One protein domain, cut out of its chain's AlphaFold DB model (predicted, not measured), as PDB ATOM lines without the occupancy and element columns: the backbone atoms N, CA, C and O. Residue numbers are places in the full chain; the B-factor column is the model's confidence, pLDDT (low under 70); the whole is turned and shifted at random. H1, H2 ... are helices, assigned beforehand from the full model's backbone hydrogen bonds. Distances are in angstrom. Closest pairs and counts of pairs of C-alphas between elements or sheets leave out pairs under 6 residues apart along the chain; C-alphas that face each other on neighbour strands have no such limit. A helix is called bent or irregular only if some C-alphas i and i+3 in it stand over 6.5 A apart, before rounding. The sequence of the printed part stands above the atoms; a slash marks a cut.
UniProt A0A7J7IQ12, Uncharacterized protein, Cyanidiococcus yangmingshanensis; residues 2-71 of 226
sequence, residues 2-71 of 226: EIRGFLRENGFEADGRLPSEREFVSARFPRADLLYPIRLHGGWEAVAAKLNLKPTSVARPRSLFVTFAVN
ATOM      1  N   GLU A   2       3.026 -21.153  54.081       73.88
ATOM      2  CA  GLU A   2       2.489 -20.224  53.067       73.88
ATOM      3  C   GLU A   2       1.597 -20.868  51.994       73.88
ATOM      4  O   GLU A   2       0.557 -20.309  51.657       73.88
ATOM      5  N   ILE A   3       1.938 -22.072  51.518       76.81
ATOM      6  CA  ILE A   3       1.130 -22.788  50.511       76.81
ATOM      7  C   ILE A   3      -0.263 -23.119  51.062       76.81
ATOM      8  O   ILE A   3      -1.256 -22.951  50.367       76.81
ATOM      9  N   ARG A   4      -0.365 -23.536  52.331       78.50
ATOM     10  CA  ARG A   4      -1.656 -23.856  52.958       78.50
ATOM     11  C   ARG A   4      -2.531 -22.608  53.131       78.50
ATOM     12  O   ARG A   4      -3.727 -22.679  52.886       78.50
ATOM     13  N   GLY A   5      -1.927 -21.466  53.473       82.69
ATOM     14  CA  GLY A   5      -2.622 -20.172  53.511       82.69
ATOM     15  C   GLY A   5      -3.181 -19.772  52.144       82.69
ATOM     16  O   GLY A   5      -4.370 -19.500  52.028       82.69
ATOM     17  N   PHE A   6      -2.364 -19.872  51.091       83.75
ATOM     18  CA  PHE A   6      -2.804 -19.618  49.713       83.75
ATOM     19  C   PHE A   6      -3.978 -20.519  49.292       83.75
ATOM     20  O   PHE A   6      -4.928 -20.059  48.655       83.75
ATOM     21  N   LEU A   7      -3.926 -21.811  49.641       82.06
ATOM     22  CA  LEU A   7      -4.983 -22.770  49.303       82.06
ATOM     23  C   LEU A   7      -6.296 -22.462  50.033       82.06
ATOM     24  O   LEU A   7      -7.362 -22.680  49.465       82.06
ATOM     25  N   ARG A   8      -6.227 -21.929  51.257       82.44
ATOM     26  CA  ARG A   8      -7.398 -21.481  52.018       82.44
ATOM     27  C   ARG A   8      -8.021 -20.222  51.426       82.44
ATOM     28  O   ARG A   8      -9.229 -20.179  51.234       82.44
ATOM     29  N   GLU A   9      -7.199 -19.227  51.100       82.56
ATOM     30  CA  GLU A   9      -7.639 -17.946  50.521       82.56
ATOM     31  C   GLU A   9      -8.328 -18.119  49.163       82.56
ATOM     32  O   GLU A   9      -9.241 -17.368  48.825       82.56
ATOM     33  N   ASN A  10      -7.927 -19.136  48.397       81.25
ATOM     34  CA  ASN A  10      -8.517 -19.451  47.099       81.25
ATOM     35  C   ASN A  10      -9.549 -20.597  47.153       81.25
ATOM     36  O   ASN A  10     -10.015 -21.041  46.107       81.25
ATOM     37  N   GLY A  11      -9.912 -21.088  48.345       78.38
ATOM     38  CA  GLY A  11     -10.963 -22.099  48.536       78.38
ATOM     39  C   GLY A  11     -10.597 -23.540  48.152       78.38
ATOM     40  O   GLY A  11     -11.403 -24.443  48.349       78.38
ATOM     41  N   PHE A  12      -9.379 -23.803  47.675       78.44
ATOM     42  CA  PHE A  12      -8.939 -25.141  47.259       78.44
ATOM     43  C   PHE A  12      -8.805 -26.136  48.425       78.44
ATOM     44  O   PHE A  12      -8.962 -27.340  48.232       78.44
ATOM     45  N   GLU A  13      -8.537 -25.653  49.644       76.31
ATOM     46  CA  GLU A  13      -8.477 -26.514  50.837       76.31
ATOM     47  C   GLU A  13      -9.858 -27.114  51.179       76.31
ATOM     48  O   GLU A  13      -9.924 -28.256  51.632       76.31
ATOM     49  N   ALA A  14     -10.955 -26.394  50.905       74.25
ATOM     50  CA  ALA A  14     -12.321 -26.859  51.169       74.25
ATOM     51  C   ALA A  14     -12.763 -27.977  50.208       74.25
ATOM     52  O   ALA A  14     -13.454 -28.908  50.616       74.25
ATOM     53  N   ASP A  15     -12.291 -27.935  48.961       72.06
ATOM     54  CA  ASP A  15     -12.532 -28.969  47.949       72.06
ATOM     55  C   ASP A  15     -11.737 -30.267  48.212       72.06
ATOM     56  O   ASP A  15     -11.894 -31.259  47.496       72.06
ATOM     57  N   GLY A  16     -10.817 -30.268  49.188       76.31
ATOM     58  CA  GLY A  16      -9.922 -31.400  49.458       76.31
ATOM     59  C   GLY A  16      -8.971 -31.729  48.297       76.31
ATOM     60  O   GLY A  16      -8.388 -32.821  48.253       76.31
ATOM     61  N   ARG A  17      -8.807 -30.798  47.345       79.56
ATOM     62  CA  ARG A  17      -8.023 -30.985  46.119       79.56
ATOM     63  C   ARG A  17      -6.927 -29.937  45.983       79.56
ATOM     64  O   ARG A  17      -7.092 -28.775  46.331       79.56
ATOM     65  N   LEU A  18      -5.799 -30.350  45.422       80.00
ATOM     66  CA  LEU A  18      -4.721 -29.438  45.055       80.00
ATOM     67  C   LEU A  18      -4.972 -28.910  43.629       80.00
ATOM     68  O   LEU A  18      -5.207 -29.740  42.739       80.00
ATOM     69  N   PRO A  19      -4.913 -27.589  43.381       78.62
ATOM     70  CA  PRO A  19      -5.094 -27.023  42.045       78.62
ATOM     71  C   PRO A  19      -3.973 -27.455  41.089       78.62
ATOM     72  O   PRO A  19      -2.856 -27.767  41.506       78.62
ATOM     73  N   SER A  20      -4.268 -27.470  39.791       77.00
ATOM     74  CA  SER A  20      -3.258 -27.608  38.738       77.00
ATOM     75  C   SER A  20      -2.389 -26.349  38.627       77.00
ATOM     76  O   SER A  20      -2.791 -25.266  39.043       77.00
ATOM     77  N   GLU A  21      -1.204 -26.452  38.013       73.31
ATOM     78  CA  GLU A  21      -0.304 -25.296  37.837       73.31
ATOM     79  C   GLU A  21      -0.973 -24.138  37.079       73.31
ATOM     80  O   GLU A  21      -0.738 -22.975  37.394       73.31
ATOM     81  N   ARG A  22      -1.863 -24.448  36.126       72.69
ATOM     82  CA  ARG A  22      -2.644 -23.433  35.407       72.69
ATOM     83  C   ARG A  22      -3.649 -22.742  36.322       72.69
ATOM     84  O   ARG A  22      -3.656 -21.520  36.364       72.69
ATOM     85  N   GLU A  23      -4.430 -23.513  37.078       78.50
ATOM     86  CA  GLU A  23      -5.409 -22.980  38.039       78.50
ATOM     87  C   GLU A  23      -4.736 -22.183  39.164       78.50
ATOM     88  O   GLU A  23      -5.296 -21.208  39.649       78.50
ATOM     89  N   PHE A  24      -3.523 -22.573  39.562       79.81
ATOM     90  CA  PHE A  24      -2.740 -21.879  40.580       79.81
ATOM     91  C   PHE A  24      -2.258 -20.502  40.101       79.81
ATOM     92  O   PHE A  24      -2.285 -19.535  40.860       79.81
ATOM     93  N   VAL A  25      -1.838 -20.403  38.836       75.75
ATOM     94  CA  VAL A  25      -1.418 -19.135  38.214       75.75
ATOM     95  C   VAL A  25      -2.617 -18.247  37.877       75.75
ATOM     96  O   VAL A  25      -2.505 -17.029  37.960       75.75
ATOM     97  N   SER A  26      -3.765 -18.834  37.535       77.38
ATOM     98  CA  SER A  26      -5.005 -18.106  37.241       77.38
ATOM     99  C   SER A  26      -5.917 -17.921  38.461       77.38
ATOM    100  O   SER A  26      -7.107 -17.654  38.295       77.38
ATOM    101  N   ALA A  27      -5.405 -18.135  39.676       80.19
ATOM    102  CA  ALA A  27      -6.184 -18.035  40.903       80.19
ATOM    103  C   ALA A  27      -6.596 -16.582  41.195       80.19
ATOM    104  O   ALA A  27      -6.005 -15.637  40.672       80.19
ATOM    105  N   ARG A  28      -7.590 -16.398  42.075       72.94
ATOM    106  CA  ARG A  28      -8.102 -15.069  42.455       72.94
ATOM    107  C   ARG A  28      -7.005 -14.177  43.043       72.94
ATOM    108  O   ARG A  28      -7.002 -12.977  42.793       72.94
ATOM    109  N   PHE A  29      -6.072 -14.778  43.780       76.38
ATOM    110  CA  PHE A  29      -4.871 -14.121  44.291       76.38
ATOM    111  C   PHE A  29      -3.641 -14.938  43.897       76.38
ATOM    112  O   PHE A  29      -3.266 -15.834  44.649       76.38
ATOM    113  N   PRO A  30      -3.030 -14.702  42.723       75.62
ATOM    114  CA  PRO A  30      -1.945 -15.536  42.227       75.62
ATOM    115  C   PRO A  30      -0.641 -15.257  42.983       75.62
ATOM    116  O   PRO A  30      -0.179 -14.122  43.065       75.62
ATOM    117  N   ARG A  31      -0.012 -16.317  43.499       79.50
ATOM    118  CA  ARG A  31       1.294 -16.268  44.174       79.50
ATOM    119  C   ARG A  31       2.319 -17.086  43.408       79.50
ATOM    120  O   ARG A  31       2.635 -18.220  43.757       79.50
ATOM    121  N   ALA A  32       2.791 -16.524  42.296       71.50
ATOM    122  CA  ALA A  32       3.743 -17.185  41.401       71.50
ATOM    123  C   ALA A  32       5.095 -17.491  42.078       71.50
ATOM    124  O   ALA A  32       5.778 -18.439  41.696       71.50
ATOM    125  N   ASP A  33       5.447 -16.737  43.118       79.06
ATOM    126  CA  ASP A  33       6.595 -16.953  44.000       79.06
ATOM    127  C   ASP A  33       6.581 -18.338  44.665       79.06
ATOM    128  O   ASP A  33       7.633 -18.958  44.814       79.06
ATOM    129  N   LEU A  34       5.400 -18.885  44.970       80.19
ATOM    130  CA  LEU A  34       5.254 -20.202  45.593       80.19
ATOM    131  C   LEU A  34       5.495 -21.374  44.628       80.19
ATOM    132  O   LEU A  34       5.734 -22.496  45.081       80.19
ATOM    133  N   LEU A  35       5.509 -21.144  43.310       74.88
ATOM    134  CA  LEU A  35       5.766 -22.198  42.322       74.88
ATOM    135  C   LEU A  35       7.187 -22.758  42.426       74.88
ATOM    136  O   LEU A  35       7.398 -23.965  42.278       74.88
ATOM    137  N   TYR A  36       8.170 -21.895  42.685       70.44
ATOM    138  CA  TYR A  36       9.566 -22.309  42.784       70.44
ATOM    139  C   TYR A  36       9.828 -23.194  44.023       70.44
ATOM    140  O   TYR A  36      10.348 -24.301  43.849       70.44
ATOM    141  N   PRO A  37       9.387 -22.822  45.243       75.38
ATOM    142  CA  PRO A  37       9.423 -23.697  46.415       75.38
ATOM    143  C   PRO A  37       8.684 -25.028  46.222       75.38
ATOM    144  O   PRO A  37       9.192 -26.072  46.632       75.38
ATOM    145  N   ILE A  38       7.520 -25.033  45.559       75.62
ATOM    146  CA  ILE A  38       6.777 -26.272  45.260       75.62
ATOM    147  C   ILE A  38       7.630 -27.214  44.404       75.62
ATOM    148  O   ILE A  38       7.723 -28.407  44.699       75.62
ATOM    149  N   ARG A  39       8.311 -26.688  43.380       70.75
ATOM    150  CA  ARG A  39       9.233 -27.474  42.543       70.75
ATOM    151  C   ARG A  39      10.441 -27.979  43.333       70.75
ATOM    152  O   ARG A  39      10.797 -29.147  43.192       70.75
ATOM    153  N   LEU A  40      11.028 -27.141  44.190       67.12
ATOM    154  CA  LEU A  40      12.176 -27.502  45.028       67.12
ATOM    155  C   LEU A  40      11.854 -28.655  45.991       67.12
ATOM    156  O   LEU A  40      12.686 -29.529  46.223       67.12
ATOM    157  N   HIS A  41      10.628 -28.699  46.513       70.19
ATOM    158  CA  HIS A  41      10.190 -29.711  47.474       70.19
ATOM    159  C   HIS A  41       9.629 -30.998  46.849       70.19
ATOM    160  O   HIS A  41       8.990 -31.780  47.554       70.19
ATOM    161  N   GLY A  42       9.904 -31.259  45.567       66.50
ATOM    162  CA  GLY A  42       9.500 -32.496  44.885       66.50
ATOM    163  C   GLY A  42       8.220 -32.371  44.055       66.50
ATOM    164  O   GLY A  42       7.671 -33.379  43.618       66.50
ATOM    165  N   GLY A  43       7.758 -31.146  43.805       74.75
ATOM    166  CA  GLY A  43       6.603 -30.861  42.962       74.75
ATOM    167  C   GLY A  43       5.257 -31.047  43.664       74.75
ATOM    168  O   GLY A  43       5.163 -31.260  44.873       74.75
ATOM    169  N   TRP A  44       4.192 -30.959  42.869       76.56
ATOM    170  CA  TRP A  44       2.804 -30.975  43.336       76.56
ATOM    171  C   TRP A  44       2.413 -32.263  44.074       76.56
ATOM    172  O   TRP A  44       1.620 -32.207  45.005       76.56
ATOM    173  N   GLU A  45       3.003 -33.405  43.716       74.56
ATOM    174  CA  GLU A  45       2.738 -34.697  44.365       74.56
ATOM    175  C   GLU A  45       3.314 -34.761  45.786       74.56
ATOM    176  O   GLU A  45       2.614 -35.120  46.731       74.56
ATOM    177  N   ALA A  46       4.568 -34.340  45.964       76.38
ATOM    178  CA  ALA A  46       5.203 -34.306  47.279       76.38
ATOM    179  C   ALA A  46       4.501 -33.319  48.226       76.38
ATOM    180  O   ALA A  46       4.365 -33.581  49.422       76.38
ATOM    181  N   VAL A  47       4.025 -32.190  47.694       78.50
ATOM    182  CA  VAL A  47       3.245 -31.207  48.455       78.50
ATOM    183  C   VAL A  47       1.846 -31.741  48.785       78.50
ATOM    184  O   VAL A  47       1.413 -31.599  49.926       78.50
ATOM    185  N   ALA A  48       1.172 -32.412  47.844       80.12
ATOM    186  CA  ALA A  48      -0.115 -33.075  48.075       80.12
ATOM    187  C   ALA A  48      -0.031 -34.108  49.208       80.12
ATOM    188  O   ALA A  48      -0.844 -34.074  50.128       80.12
ATOM    189  N   ALA A  49       0.996 -34.965  49.180       80.31
ATOM    190  CA  ALA A  49       1.230 -35.981  50.203       80.31
ATOM    191  C   ALA A  49       1.478 -35.364  51.587       80.31
ATOM    192  O   ALA A  49       0.933 -35.830  52.580       80.31
ATOM    193  N   LYS A  50       2.255 -34.275  51.661       82.75
ATOM    194  CA  LYS A  50       2.504 -33.562  52.926       82.75
ATOM    195  C   LYS A  50       1.266 -32.857  53.481       82.75
ATOM    196  O   LYS A  50       1.185 -32.650  54.688       82.75
ATOM    197  N   LEU A  51       0.345 -32.442  52.614       80.56
ATOM    198  CA  LEU A  51      -0.874 -31.724  52.993       80.56
ATOM    199  C   LEU A  51      -2.109 -32.633  53.087       80.56
ATOM    200  O   LEU A  51      -3.172 -32.141  53.448       80.56
ATOM    201  N   ASN A  52      -1.978 -33.934  52.800       81.25
ATOM    202  CA  ASN A  52      -3.079 -34.902  52.717       81.25
ATOM    203  C   ASN A  52      -4.206 -34.484  51.746       81.25
ATOM    204  O   ASN A  52      -5.381 -34.735  52.002       81.25
ATOM    205  N   LEU A  53      -3.854 -33.845  50.625       81.25
ATOM    206  CA  LEU A  53      -4.800 -33.393  49.593       81.25
ATOM    207  C   LEU A  53      -4.694 -34.259  48.330       81.25
ATOM    208  O   LEU A  53      -3.632 -34.805  48.033       81.25
ATOM    209  N   LYS A  54      -5.775 -34.359  47.543       76.81
ATOM    210  CA  LYS A  54      -5.765 -35.099  46.264       76.81
ATOM    211  C   LYS A  54      -5.301 -34.191  45.110       76.81
ATOM    212  O   LYS A  54      -5.913 -33.145  44.899       76.81
ATOM    213  N   PRO A  55      -4.255 -34.532  44.337       72.31
ATOM    214  CA  PRO A  55      -3.823 -33.697  43.213       72.31
ATOM    215  C   PRO A  55      -4.815 -33.762  42.033       72.31
ATOM    216  O   PRO A  55      -5.145 -34.852  41.576       72.31
ATOM    217  N   THR A  56      -5.262 -32.604  41.516       66.75
ATOM    218  CA  THR A  56      -6.283 -32.516  40.438       66.75
ATOM    219  C   THR A  56      -5.764 -32.989  39.075       66.75
ATOM    220  O   THR A  56      -6.485 -33.638  38.322       66.75
ATOM    221  N   SER A  57      -4.502 -32.712  38.737       57.41
ATOM    222  CA  SER A  57      -3.878 -33.286  37.542       57.41
ATOM    223  C   SER A  57      -2.410 -33.573  37.815       57.41
ATOM    224  O   SER A  57      -1.623 -32.653  38.049       57.41
ATOM    225  N   VAL A  58      -2.022 -34.843  37.737       55.34
ATOM    226  CA  VAL A  58      -0.614 -35.200  37.583       55.34
ATOM    227  C   VAL A  58      -0.262 -34.860  36.141       55.34
ATOM    228  O   VAL A  58      -0.418 -35.687  35.242       55.34
ATOM    229  N   ALA A  59       0.158 -33.620  35.891       49.22
ATOM    230  CA  ALA A  59       0.836 -33.304  34.648       49.22
ATOM    231  C   ALA A  59       2.098 -34.171  34.626       49.22
ATOM    232  O   ALA A  59       3.112 -33.816  35.223       49.22
ATOM    233  N   ARG A  60       2.020 -35.352  33.995       49.59
ATOM    234  CA  ARG A  60       3.209 -36.133  33.665       49.59
ATOM    235  C   ARG A  60       4.056 -35.193  32.815       49.59
ATOM    236  O   ARG A  60       3.588 -34.793  31.745       49.59
ATOM    237  N   PRO A  61       5.219 -34.742  33.298       47.97
ATOM    238  CA  PRO A  61       5.945 -33.704  32.598       47.97
ATOM    239  C   PRO A  61       6.317 -34.246  31.211       47.97
ATOM    240  O   PRO A  61       6.914 -35.314  31.093       47.97
ATOM    241  N   ARG A  62       5.907 -33.533  30.148       47.59
ATOM    242  CA  ARG A  62       6.151 -33.922  28.741       47.59
ATOM    243  C   ARG A  62       7.642 -34.020  28.402       47.59
ATOM    244  O   ARG A  62       8.011 -34.672  27.436       47.59
ATOM    245  N   SER A  63       8.490 -33.417  29.222       47.53
ATOM    246  CA  SER A  63       9.935 -33.599  29.220       47.53
ATOM    247  C   SER A  63      10.364 -34.066  30.602       47.53
ATOM    248  O   SER A  63       9.932 -33.477  31.592       47.53
ATOM    249  N   LEU A  64      11.241 -35.068  30.658       46.28
ATOM    250  CA  LEU A  64      11.924 -35.565  31.857       46.28
ATOM    251  C   LEU A  64      12.827 -34.477  32.475       46.28
ATOM    252  O   LEU A  64      14.046 -34.614  32.522       46.28
ATOM    253  N   PHE A  65      12.252 -33.365  32.924       46.75
ATOM    254  CA  PHE A  65      12.966 -32.412  33.752       46.75
ATOM    255  C   PHE A  65      13.241 -33.080  35.097       46.75
ATOM    256  O   PHE A  65      12.369 -33.735  35.666       46.75
ATOM    257  N   VAL A  66      14.490 -32.919  35.528       47.41
ATOM    258  CA  VAL A  66      15.187 -33.213  36.795       47.41
ATOM    259  C   VAL A  66      14.399 -33.859  37.951       47.41
ATOM    260  O   VAL A  66      14.945 -34.717  38.635       47.41
ATOM    261  N   THR A  67      13.134 -33.530  38.194       44.62
ATOM    262  CA  THR A  67      12.321 -34.134  39.261       44.62
ATOM    263  C   THR A  67      11.996 -35.611  39.007       44.62
ATOM    264  O   THR A  67      12.100 -36.416  39.929       44.62
ATOM    265  N   PHE A  68      11.745 -36.030  37.758       44.25
ATOM    266  CA  PHE A  68      11.651 -37.466  37.416       44.25
ATOM    267  C   PHE A  68      13.024 -38.163  37.419       44.25
ATOM    268  O   PHE A  68      13.113 -39.388  37.530       44.25
ATOM    269  N   ALA A  69      14.113 -37.387  37.365       45.41
ATOM    270  CA  ALA A  69      15.466 -37.904  37.545       45.41
ATOM    271  C   ALA A  69      15.760 -38.318  38.995       45.41
ATOM    272  O   ALA A  69      16.735 -39.024  39.233       45.41
ATOM    273  N   VAL A  70      14.899 -37.963  39.956       45.72
ATOM    274  CA  VAL A  70      15.064 -38.366  41.359       45.72
ATOM    275  C   VAL A  70      14.710 -39.847  41.574       45.72
ATOM    276  O   VAL A  70      15.315 -40.484  42.435       45.72
ATOM    277  N   ASN A  71      13.821 -40.422  40.746       45.03
ATOM    278  CA  ASN A  71      13.430 -41.843  40.790       45.03
ATOM    279  C   ASN A  71      14.040 -42.716  39.676       45.03
ATOM    280  O   ASN A  71      13.951 -43.945  39.728       45.03
TER     281      ASN A  71
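What this domain is: This is residues 2 to 71 of the 226 residues of an uncharacterized protein of Cyanidiococcus yangmingshanensis (UniProt A0A7J7IQ12). Four short helices are gathered loosely, none of them touching another: H3 and H4 meet at a tight link as a corner, H1 lies near one end of each, and H2 sits near the beginning of H3. A last stretch with no named element, residues 52 to 71, first runs past residues 17 to 18 and then on to one far end of the longest axis. The 70 printed residues hold four named helices, H1, H2, H3 and H4 along the chain, and no named strand. The class is all helix, though the named helices hold 31 of the 70 residues, under half. The whole is compact, with a radius of gyration of the C-alphas of 11.8 A and spans of 33 by 22 by 19 A.

Where its parts are: H3, residues 32 to 40, begins with C-alpha 32 at (3.743, -17.185, 41.401) and is 13.8 A long from first to last C-alpha. H3 is neither bent nor irregular, but only just: C-alphas 33 and 36 are 6.2 A apart. H4, residues 43 to 51, is 12.5 A long and ends with C-alpha 51 at (-0.874, -31.724, 52.993). H1, residues 2 to 9, begins with C-alpha 2 at (2.489, -20.224, 53.067) and is 10.7 A long. H2, residues 21 to 25, is 6.3 A long.

How they stand to each other: H3 and H4 are close but not clearly touching, about perpendicular at 88 degrees; their closest C-alphas, those of Ile 38 and Trp 44, are 6.5 A apart. H1 is close to H3 but not clearly touching, with the C-alphas of Ile 3 and Leu 34 closest at 6.9 A. The two run opposite ways at a steep tilt of 48 degrees. H1 and H4 are also close but not clearly touching, about perpendicular at 76 degrees, with the C-alphas of Arg 4 and Leu 51 closest at 7.9 A. H2 is close to H3 but not clearly touching, with the C-alphas of Val 25 and Ala 32 closest at 6.4 A. H2 and H4 are only just apart, 8.5 A at the closest, and H1 and H2 are apart. Outside the helices, residues 17 to 18 pair with residues 54 to 55, parallel. Every O i to N i+4 pair is within hydrogen-bond range in H1, H2 and H4, and 3 of 5 are in H3.

The domain as a whole: The C-alphas of Arg 28 and Asn 71 are the two farthest apart, at 34.4 A. The printed part has no cut. The link from H1 to H2 is long, with 11 residues, that from H2 to H3 is short, with 6, and that from H3 to H4 is tight, with 2. The mean pLDDT of the printed part is 70.6, and residues 40, 42 and 56 to 71 of this model are under 70.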